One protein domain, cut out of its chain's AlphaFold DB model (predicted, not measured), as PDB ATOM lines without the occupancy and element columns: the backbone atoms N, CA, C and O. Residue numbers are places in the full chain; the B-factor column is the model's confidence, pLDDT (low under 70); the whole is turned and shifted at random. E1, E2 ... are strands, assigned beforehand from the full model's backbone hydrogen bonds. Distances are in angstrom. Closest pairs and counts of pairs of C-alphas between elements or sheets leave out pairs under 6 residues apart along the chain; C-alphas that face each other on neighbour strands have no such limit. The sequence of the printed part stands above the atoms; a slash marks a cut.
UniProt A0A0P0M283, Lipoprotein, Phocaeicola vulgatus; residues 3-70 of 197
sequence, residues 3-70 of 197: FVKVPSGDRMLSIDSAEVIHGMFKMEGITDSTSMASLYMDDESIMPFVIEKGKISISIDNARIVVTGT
ATOM      1  N   PHE A   3     -44.729  12.024 -38.261       93.75
ATOM      2  CA  PHE A   3     -44.205  12.873 -37.195       93.75
ATOM      3  C   PHE A   3     -42.694  12.726 -37.086       93.75
ATOM      4  O   PHE A   3     -42.170  11.616 -37.130       93.75
ATOM      5  N   VAL A   4     -41.990  13.833 -36.880       93.31
ATOM      6  CA  VAL A   4     -40.576  13.805 -36.497       93.31
ATOM      7  C   VAL A   4     -40.499  13.981 -34.997       93.31
ATOM      8  O   VAL A   4     -40.975  14.984 -34.460       93.31
ATOM      9  N   LYS A   5     -39.887  13.006 -34.320       93.19
ATOM     10  CA  LYS A   5     -39.673  13.059 -32.876       93.19
ATOM     11  C   LYS A   5     -38.184  13.049 -32.543       93.19
ATOM     12  O   LYS A   5     -37.415  12.322 -33.166       93.19
ATOM     13  N   VAL A   6     -37.788  13.820 -31.536       90.25
ATOM     14  CA  VAL A   6     -36.414  13.858 -31.008       90.25
ATOM     15  C   VAL A   6     -36.373  13.345 -29.565       90.25
ATOM     16  O   VAL A   6     -37.337  13.566 -28.822       90.25
ATOM     17  N   PRO A   7     -35.283  12.682 -29.137       84.19
ATOM     18  CA  PRO A   7     -35.109  12.286 -27.744       84.19
ATOM     19  C   PRO A   7     -35.015  13.507 -26.821       84.19
ATOM     20  O   PRO A   7     -34.257  14.441 -27.081       84.19
ATOM     21  N   SER A   8     -35.754  13.481 -25.715       81.12
ATOM     22  CA  SER A   8     -35.716  14.487 -24.653       81.12
ATOM     23  C   SER A   8     -35.900  13.810 -23.296       81.12
ATOM     24  O   SER A   8     -37.027  13.594 -22.838       81.12
ATOM     25  N   GLY A   9     -34.782  13.480 -22.646       74.12
ATOM     26  CA  GLY A   9     -34.783  12.623 -21.459       74.12
ATOM     27  C   GLY A   9     -35.366  11.249 -21.796       74.12
ATOM     28  O   GLY A   9     -35.021  10.672 -22.823       74.12
ATOM     29  N   ASP A  10     -36.317  10.784 -20.987       69.06
ATOM     30  CA  ASP A  10     -36.972   9.476 -21.157       69.06
ATOM     31  C   ASP A  10     -38.117   9.472 -22.187       69.06
ATOM     32  O   ASP A  10     -38.881   8.510 -22.277       69.06
ATOM     33  N   ARG A  11     -38.322  10.570 -22.928       79.31
ATOM     34  CA  ARG A  11     -39.460  10.727 -23.845       79.31
ATOM     35  C   ARG A  11     -39.021  11.166 -25.234       79.31
ATOM     36  O   ARG A  11     -38.002  11.826 -25.406       79.31
ATOM     37  N   MET A  12     -39.856  10.848 -26.219       85.25
ATOM     38  CA  MET A  12     -39.738  11.343 -27.588       85.25
ATOM     39  C   MET A  12     -40.687  12.528 -27.772       85.25
ATOM     40  O   MET A  12     -41.901  12.379 -27.618       85.25
ATOM     41  N   LEU A  13     -40.147  13.706 -28.083       89.12
ATOM     42  CA  LEU A  13     -40.936  14.916 -28.324       89.12
ATOM     43  C   LEU A  13     -41.175  15.102 -29.815       89.12
ATOM     44  O   LEU A  13     -40.219  15.128 -30.583       89.12
ATOM     45  N   SER A  14     -42.439  15.266 -30.210       90.88
ATOM     46  CA  SER A  14     -42.802  15.613 -31.587       90.88
ATOM     47  C   SER A  14     -42.454  17.069 -31.867       90.88
ATOM     48  O   SER A  14     -42.934  17.955 -31.163       90.88
ATOM     49  N   ILE A  15     -41.635  17.303 -32.888       91.88
ATOM     50  CA  ILE A  15     -41.179  18.644 -33.280       91.88
ATOM     51  C   ILE A  15     -41.731  19.091 -34.631       91.88
ATOM     52  O   ILE A  15     -41.778  20.289 -34.890       91.88
ATOM     53  N   ASP A  16     -42.159  18.150 -35.473       90.88
ATOM     54  CA  ASP A  16     -42.754  18.438 -36.775       90.88
ATOM     55  C   ASP A  16     -43.720  17.317 -37.188       90.88
ATOM     56  O   ASP A  16     -43.655  16.197 -36.663       90.88
ATOM     57  N   SER A  17     -44.616  17.611 -38.125       92.38
ATOM     58  CA  SER A  17     -45.568  16.659 -38.690       92.38
ATOM     59  C   SER A  17     -45.909  16.998 -40.135       92.38
ATOM     60  O   SER A  17     -46.035  18.169 -40.479       92.38
ATOM     61  N   ALA A  18     -46.134  15.980 -40.964       92.44
ATOM     62  CA  ALA A  18     -46.571  16.170 -42.340       92.44
ATOM     63  C   ALA A  18     -47.599  15.121 -42.759       92.44
ATOM     64  O   ALA A  18     -47.524  13.941 -42.393       92.44
ATOM     65  N   GLU A  19     -48.552  15.556 -43.578       90.81
ATOM     66  CA  GLU A  19     -49.435  14.649 -44.296       90.81
ATOM     67  C   GLU A  19     -48.704  14.013 -45.479       90.81
ATOM     68  O   GLU A  19     -47.882  14.641 -46.150       90.81
ATOM     69  N   VAL A  20     -49.025  12.746 -45.734       89.81
ATOM     70  CA  VAL A  20     -48.521  12.016 -46.895       89.81
ATOM     71  C   VAL A  20     -49.550  12.153 -48.007       89.81
ATOM     72  O   VAL A  20     -50.640  11.593 -47.926       89.81
ATOM     73  N   ILE A  21     -49.195  12.889 -49.056       89.25
ATOM     74  CA  ILE A  21     -50.057  13.142 -50.211       89.25
ATOM     75  C   ILE A  21     -49.436  12.434 -51.412       89.25
ATOM     76  O   ILE A  21     -48.309  12.728 -51.806       89.25
ATOM     77  N   HIS A  22     -50.160  11.468 -51.982       86.44
ATOM     78  CA  HIS A  22     -49.679  10.624 -53.087       86.44
ATOM     79  C   HIS A  22     -48.317   9.951 -52.812       86.44
ATOM     80  O   HIS A  22     -47.473   9.857 -53.698       86.44
ATOM     81  N   GLY A  23     -48.090   9.499 -51.573       85.00
ATOM     82  CA  GLY A  23     -46.841   8.837 -51.170       85.00
ATOM     83  C   GLY A  23     -45.654   9.781 -50.956       85.00
ATOM     84  O   GLY A  23     -44.559   9.319 -50.660       85.00
ATOM     85  N   MET A  24     -45.856  11.095 -51.076       88.94
ATOM     86  CA  MET A  24     -44.833  12.103 -50.824       88.94
ATOM     87  C   MET A  24     -45.165  12.896 -49.564       88.94
ATOM     88  O   MET A  24     -46.328  13.157 -49.261       88.94
ATOM     89  N   PHE A  25     -44.128  13.328 -48.858       91.69
ATOM     90  CA  PHE A  25     -44.232  14.283 -47.765       91.69
ATOM     91  C   PHE A  25     -43.065  15.263 -47.846       91.69
ATOM     92  O   PHE A  25     -42.029  14.984 -48.456       91.69
ATOM     93  N   LYS A  26     -43.243  16.434 -47.244       91.81
ATOM     94  CA  LYS A  26     -42.208  17.457 -47.157       91.81
ATOM     95  C   LYS A  26     -42.306  18.127 -45.798       91.81
ATOM     96  O   LYS A  26     -43.394  18.477 -45.363       91.81
ATOM     97  N   MET A  27     -41.153  18.303 -45.174       91.56
ATOM     98  CA  MET A  27     -40.976  18.981 -43.898       91.56
ATOM     99  C   MET A  27     -39.874  20.020 -44.078       91.56
ATOM    100  O   MET A  27     -38.889  19.768 -44.779       91.56
ATOM    101  N   GLU A  28     -40.059  21.198 -43.496       89.50
ATOM    102  CA  GLU A  28     -39.084  22.283 -43.514       89.50
ATOM    103  C   GLU A  28     -38.995  22.875 -42.114       89.50
ATOM    104  O   GLU A  28     -40.004  23.157 -41.478       89.50
ATOM    105  N   GLY A  29     -37.773  23.088 -41.642       86.06
ATOM    106  CA  GLY A  29     -37.530  23.623 -40.315       86.06
ATOM    107  C   GLY A  29     -36.196  24.345 -40.247       86.06
ATOM    108  O   GLY A  29     -35.326  24.182 -41.106       86.06
ATOM    109  N   ILE A  30     -36.047  25.157 -39.208       84.75
ATOM    110  CA  ILE A  30     -34.780  25.793 -38.859       84.75
ATOM    111  C   ILE A  30     -34.148  24.939 -37.770       84.75
ATOM    112  O   ILE A  30     -34.811  24.586 -36.796       84.75
ATOM    113  N   THR A  31     -32.874  24.603 -37.941       80.75
ATOM    114  CA  THR A  31     -32.106  23.916 -36.908       80.75
ATOM    115  C   THR A  31     -30.831  24.682 -36.589       80.75
ATOM    116  O   THR A  31     -30.046  25.002 -37.485       80.75
ATOM    117  N   ASP A  32     -30.631  24.950 -35.302       80.81
ATOM    118  CA  ASP A  32     -29.418  25.581 -34.774       80.81
ATOM    119  C   ASP A  32     -28.378  24.538 -34.342       80.81
ATOM    120  O   ASP A  32     -27.207  24.863 -34.145       80.81
ATOM    121  N   SER A  33     -28.784  23.271 -34.191       85.81
ATOM    122  CA  SER A  33     -27.897  22.191 -33.764       85.81
ATOM    123  C   SER A  33     -28.232  20.856 -34.421       85.81
ATOM    124  O   SER A  33     -29.378  20.540 -34.731       85.81
ATOM    125  N   THR A  34     -27.201  20.050 -34.647       92.19
ATOM    126  CA  THR A  34     -27.374  18.689 -35.149       92.19
ATOM    127  C   THR A  34     -27.933  17.799 -34.044       92.19
ATOM    128  O   THR A  34     -27.409  17.816 -32.928       92.19
ATOM    129  N   SER A  35     -28.948  16.989 -34.346       91.81
ATOM    130  CA  SER A  35     -29.574  16.078 -33.379       91.81
ATOM    131  C   SER A  35     -30.018  14.762 -34.022       91.81
ATOM    132  O   SER A  35     -30.284  14.696 -35.222       91.81
ATOM    133  N   MET A  36     -30.076  13.696 -33.219       92.75
ATOM    134  CA  MET A  36     -30.740  12.450 -33.614       92.75
ATOM    135  C   MET A  36     -32.254  12.647 -33.550       92.75
ATOM    136  O   MET A  36     -32.771  13.204 -32.582       92.75
ATOM    137  N   ALA A  37     -32.956  12.143 -34.554       93.06
ATOM    138  CA  ALA A  37     -34.403  12.130 -34.632       93.06
ATOM    139  C   ALA A  37     -34.891  10.773 -35.136       93.06
ATOM    140  O   ALA A  37     -34.125   9.976 -35.677       93.06
ATOM    141  N   SER A  38     -36.183  10.533 -34.982       92.81
ATOM    142  CA  SER A  38     -36.857   9.370 -35.537       92.81
ATOM    143  C   SER A  38     -38.128   9.810 -36.243       92.81
ATOM    144  O   SER A  38     -38.868  10.666 -35.749       92.81
ATOM    145  N   LEU A  39     -38.372   9.224 -37.413       93.25
ATOM    146  CA  LEU A  39     -39.620   9.382 -38.144       93.25
ATOM    147  C   LEU A  39     -40.634   8.381 -37.597       93.25
ATOM    148  O   LEU A  39     -40.332   7.194 -37.487       93.25
ATOM    149  N   TYR A  40     -41.826   8.863 -37.275       92.56
ATOM    150  CA  TYR A  40     -42.938   8.071 -36.771       92.56
ATOM    151  C   TYR A  40     -44.105   8.101 -37.749       92.56
ATOM    152  O   TYR A  40     -44.401   9.144 -38.338       92.56
ATOM    153  N   MET A  41     -44.795   6.973 -37.855       89.88
ATOM    154  CA  MET A  41     -46.133   6.887 -38.422       89.88
ATOM    155  C   MET A  41     -47.061   6.494 -37.285       89.88
ATOM    156  O   MET A  41     -46.920   5.423 -36.701       89.88
ATOM    157  N   ASP A  42     -47.949   7.419 -36.931       85.31
ATOM    158  CA  ASP A  42     -48.776   7.330 -35.731       85.31
ATOM    159  C   ASP A  42     -47.896   7.141 -34.467       85.31
ATOM    160  O   ASP A  42     -47.116   8.043 -34.127       85.31
ATOM    161  N   ASP A  43     -47.968   5.990 -33.795       83.88
ATOM    162  CA  ASP A  43     -47.161   5.682 -32.602       83.88
ATOM    163  C   ASP A  43     -45.950   4.775 -32.878       83.88
ATOM    164  O   ASP A  43     -45.132   4.543 -31.983       83.88
ATOM    165  N   GLU A  44     -45.764   4.327 -34.120       86.69
ATOM    166  CA  GLU A  44     -44.668   3.436 -34.499       86.69
ATOM    167  C   GLU A  44     -43.462   4.216 -35.031       86.69
ATOM    168  O   GLU A  44     -43.577   5.046 -35.935       86.69
ATOM    169  N   SER A  45     -42.281   3.939 -34.467       88.25
ATOM    170  CA  SER A  45     -41.014   4.470 -34.976       88.25
ATOM    171  C   SER A  45     -40.634   3.721 -36.248       88.25
ATOM    172  O   SER A  45     -40.330   2.534 -36.195       88.25
ATOM    173  N   ILE A  46     -40.589   4.428 -37.371       89.06
ATOM    174  CA  ILE A  46     -40.240   3.858 -38.673       89.06
ATOM    175  C   ILE A  46     -38.721   3.744 -38.817       89.06
ATOM    176  O   ILE A  46     -38.200   2.702 -39.197       89.06
ATOM    177  N   MET A  47     -37.999   4.836 -38.548       90.19
ATOM    178  CA  MET A  47     -36.560   4.909 -38.816       90.19
ATOM    179  C   MET A  47     -35.877   6.062 -38.070       90.19
ATOM    180  O   MET A  47     -36.456   7.148 -37.963       90.19
ATOM    181  N   PRO A  48     -34.629   5.873 -37.608       92.81
ATOM    182  CA  PRO A  48     -33.799   6.955 -37.103       92.81
ATOM    183  C   PRO A  48     -33.152   7.745 -38.251       92.81
ATOM    184  O   PRO A  48     -32.854   7.205 -39.318       92.81
ATOM    185  N   PHE A  49     -32.887   9.026 -38.027       95.19
ATOM    186  CA  PHE A  49     -32.103   9.880 -38.917       95.19
ATOM    187  C   PHE A  49     -31.487  11.047 -38.138       95.19
ATOM    188  O   PHE A  49     -31.770  11.255 -36.959       95.19
ATOM    189  N   VAL A  50     -30.619  11.812 -38.790       95.81
ATOM    190  CA  VAL A  50     -29.989  13.000 -38.213       95.81
ATOM    191  C   VAL A  50     -30.622  14.251 -38.797       95.81
ATOM    192  O   VAL A  50     -30.658  14.430 -40.014       95.81
ATOM    193  N   ILE A  51     -31.077  15.152 -37.931       94.62
ATOM    194  CA  ILE A  51     -31.428  16.515 -38.324       94.62
ATOM    195  C   ILE A  51     -30.123  17.299 -38.427       94.62
ATOM    196  O   ILE A  51     -29.435  17.525 -37.433       94.62
ATOM    197  N   GLU A  52     -29.773  17.717 -39.639       94.06
ATOM    198  CA  GLU A  52     -28.617  18.560 -39.914       94.06
ATOM    199  C   GLU A  52     -28.916  19.544 -41.046       94.06
ATOM    200  O   GLU A  52     -29.883  19.394 -41.795       94.06
ATOM    201  N   LYS A  53     -28.082  20.579 -41.168       92.19
ATOM    202  CA  LYS A  53     -28.249  21.590 -42.209       92.19
ATOM    203  C   LYS A  53     -28.073  20.958 -43.590       92.19
ATOM    204  O   LYS A  53     -26.982  20.524 -43.944       92.19
ATOM    205  N   GLY A  54     -29.124  21.005 -44.397       92.38
ATOM    206  CA  GLY A  54     -29.105  20.524 -45.771       92.38
ATOM    207  C   GLY A  54     -30.468  20.004 -46.200       92.38
ATOM    208  O   GLY A  54     -31.459  20.164 -45.491       92.38
ATOM    209  N   LYS A  55     -30.515  19.394 -47.384       94.06
ATOM    210  CA  LYS A  55     -31.723  18.754 -47.895       94.06
ATOM    211  C   LYS A  55     -31.642  17.255 -47.626       94.06
ATOM    212  O   LYS A  55     -30.932  16.540 -48.325       94.06
ATOM    213  N   ILE A  56     -32.405  16.803 -46.642       94.75
ATOM    214  CA  ILE A  56     -32.536  15.386 -46.308       94.75
ATOM    215  C   ILE A  56     -33.560  14.762 -47.261       94.75
ATOM    216  O   ILE A  56     -34.657  15.293 -47.438       94.75
ATOM    217  N   SER A  57     -33.195  13.653 -47.896       94.12
ATOM    218  CA  SER A  57     -34.066  12.882 -48.784       94.12
ATOM    219  C   SER A  57     -34.337  11.522 -48.158       94.12
ATOM    220  O   SER A  57     -33.404  10.751 -47.944       94.12
ATOM    221  N   ILE A  58     -35.605  11.244 -47.862       92.44
ATOM    222  CA  ILE A  58     -36.060   9.986 -47.266       92.44
ATOM    223  C   ILE A  58     -36.790   9.187 -48.343       92.44
ATOM    224  O   ILE A  58     -37.732   9.690 -48.954       92.44
ATOM    225  N   SER A  59     -36.356   7.949 -48.564       90.62
ATOM    226  CA  SER A  59     -37.008   6.995 -49.456       90.62
ATOM    227  C   SER A  59     -37.400   5.758 -48.660       90.62
ATOM    228  O   SER A  59     -36.548   5.118 -48.046       90.62
ATOM    229  N   ILE A  60     -38.691   5.435 -48.675       87.44
ATOM    230  CA  ILE A  60     -39.266   4.256 -48.026       87.44
ATOM    231  C   ILE A  60     -39.855   3.397 -49.142       87.44
ATOM    232  O   ILE A  60     -40.800   3.820 -49.809       87.44
ATOM    233  N   ASP A  61     -39.285   2.219 -49.363       82.06
ATOM    234  CA  ASP A  61     -39.828   1.208 -50.266       82.06
ATOM    235  C   ASP A  61     -40.120  -0.100 -49.504       82.06
ATOM    236  O   ASP A  61     -39.852  -0.214 -48.307       82.06
ATOM    237  N   ASN A  62     -40.714  -1.091 -50.177       72.19
ATOM    238  CA  ASN A  62     -41.123  -2.350 -49.537       72.19
ATOM    239  C   ASN A  62     -39.951  -3.196 -49.001       72.19
ATOM    240  O   ASN A  62     -40.188  -4.138 -48.249       72.19
ATOM    241  N   ALA A  63     -38.717  -2.922 -49.424       69.75
ATOM    242  CA  ALA A  63     -37.536  -3.704 -49.078       69.75
ATOM    243  C   ALA A  63     -36.535  -2.926 -48.215       69.75
ATOM    244  O   ALA A  63     -35.762  -3.542 -47.480       69.75
ATOM    245  N   ARG A  64     -36.482  -1.596 -48.341       77.38
ATOM    246  CA  ARG A  64     -35.455  -0.742 -47.747       77.38
ATOM    247  C   ARG A  64     -35.995   0.632 -47.385       77.38
ATOM    248  O   ARG A  64     -36.824   1.231 -48.063       77.38
ATOM    249  N   ILE A  65     -35.412   1.156 -46.318       85.81
ATOM    250  CA  ILE A  65     -35.585   2.529 -45.874       85.81
ATOM    251  C   ILE A  65     -34.215   3.184 -45.942       85.81
ATOM    252  O   ILE A  65     -33.252   2.659 -45.384       85.81
ATOM    253  N   VAL A  66     -34.112   4.295 -46.670       90.12
ATOM    254  CA  VAL A  66     -32.842   4.980 -46.915       90.12
ATOM    255  C   VAL A  66     -33.006   6.480 -46.722       90.12
ATOM    256  O   VAL A  66     -33.941   7.086 -47.246       90.12
ATOM    257  N   VAL A  67     -32.052   7.086 -46.016       93.50
ATOM    258  CA  VAL A  67     -31.930   8.539 -45.898       93.50
ATOM    259  C   VAL A  67     -30.603   8.980 -46.468       93.50
ATOM    260  O   VAL A  67     -29.560   8.427 -46.131       93.50
ATOM    261  N   THR A  68     -30.654   9.986 -47.330       94.25
ATOM    262  CA  THR A  68     -29.476  10.537 -48.003       94.25
ATOM    263  C   THR A  68     -29.547  12.052 -48.106       94.25
ATOM    264  O   THR A  68     -30.562  12.677 -47.783       94.25
ATOM    265  N   GLY A  69     -28.470  12.649 -48.608       93.69
ATOM    266  CA  GLY A  69     -28.424  14.056 -49.006       93.69
ATOM    267  C   GLY A  69     -27.756  14.959 -47.979       93.69
ATOM    268  O   GLY A  69     -27.591  16.153 -48.233       93.69
ATOM    269  N   THR A  70     -27.327  14.395 -46.848       95.88
ATOM    270  CA  THR A  70     -26.534  15.101 -45.847       95.88
ATOM    271  C   THR A  70     -25.475  14.180 -45.216       95.88
ATOM    272  O   THR A  70     -25.713  12.976 -45.085       95.88
TER     273      THR A  70
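What this domain is: This is residues 3 to 70 of the 197 residues of the protein "Lipoprotein" of Phocaeicola vulgatus (UniProt A0A0P0M283). Two hairpins, E1 with E2 and E3 with E4, lie side by side as one strongly twisted four-stranded sheet, and a third, small hairpin of E5 and E6 forms a separate piece near E4. A long loop, residues 19 to 34, runs out from the end of E2, turns round at His 22 and Gly 23, and folds back to the start of E3. The printed part has 68 residues with no named helix and six named strands, E1 to E6 along the chain; the larger sheet has the order E2, E1, E3, E4 and the smaller one E5, E6, both antiparallel, and the class is all strand. The whole is compact, with a radius of gyration of the C-alphas of 11.9 A, and rounded, with spans of 32 by 27 by 21 A.

How they stand to each other: E1, residues 3 to 8, is an inner strand and forms a hairpin with E2, residues 11 to 18, antiparallel at 155 degrees; N 13 and O 6, 2.9 A apart, are within hydrogen-bond range. E2 is an edge strand and bends by 57 degrees at residue 15. On its other side E1 has E3, residues 35 to 41, as its antiparallel neighbour at 137 degrees, with N 5 and O 38 at 2.9 A and N 38 and O 5 at 2.8 A. E3 forms a hairpin with E4, residues 44 to 51, antiparallel at 151 degrees, with N 37 and O 49 at 2.8 A. E4 is the other edge strand and bends by 61 degrees at residue 47. From edge to edge the strands' lines turn by 96 degrees. E5, residues 57 to 60, and E6, residues 65 to 68, form a hairpin, antiparallel at 170 degrees, with N 59 and O 66 at 2.9 A. The closest C-alphas of E4 and E6 are those of Phe 49 and Val 67, 7.1 A apart. E4 and E5 are apart, and so are E2 and E6.

Where its parts are: E1 begins at C-alpha 3, (-44.205, 12.873, -37.195), and is 15.2 A long from first to last C-alpha. E2 measures 20.5 A, E3 19.6 A and E4 19.0 A. E4 ends at C-alpha 51, (-31.428, 16.515, -38.324). E5 measures 10.1 A and E6 10.3 A, and E6 ends at C-alpha 68, (-29.476, 10.537, -48.003).

The domain as a whole: The two C-alphas farthest apart are those of Gly 9 and His 22, at 35.0 A. The printed part has no cut. The link from E2 to E3, 16 residues, is long; the other four are tight. The mean pLDDT of the printed part is 88.7, and residues 10 and 63 are under 70.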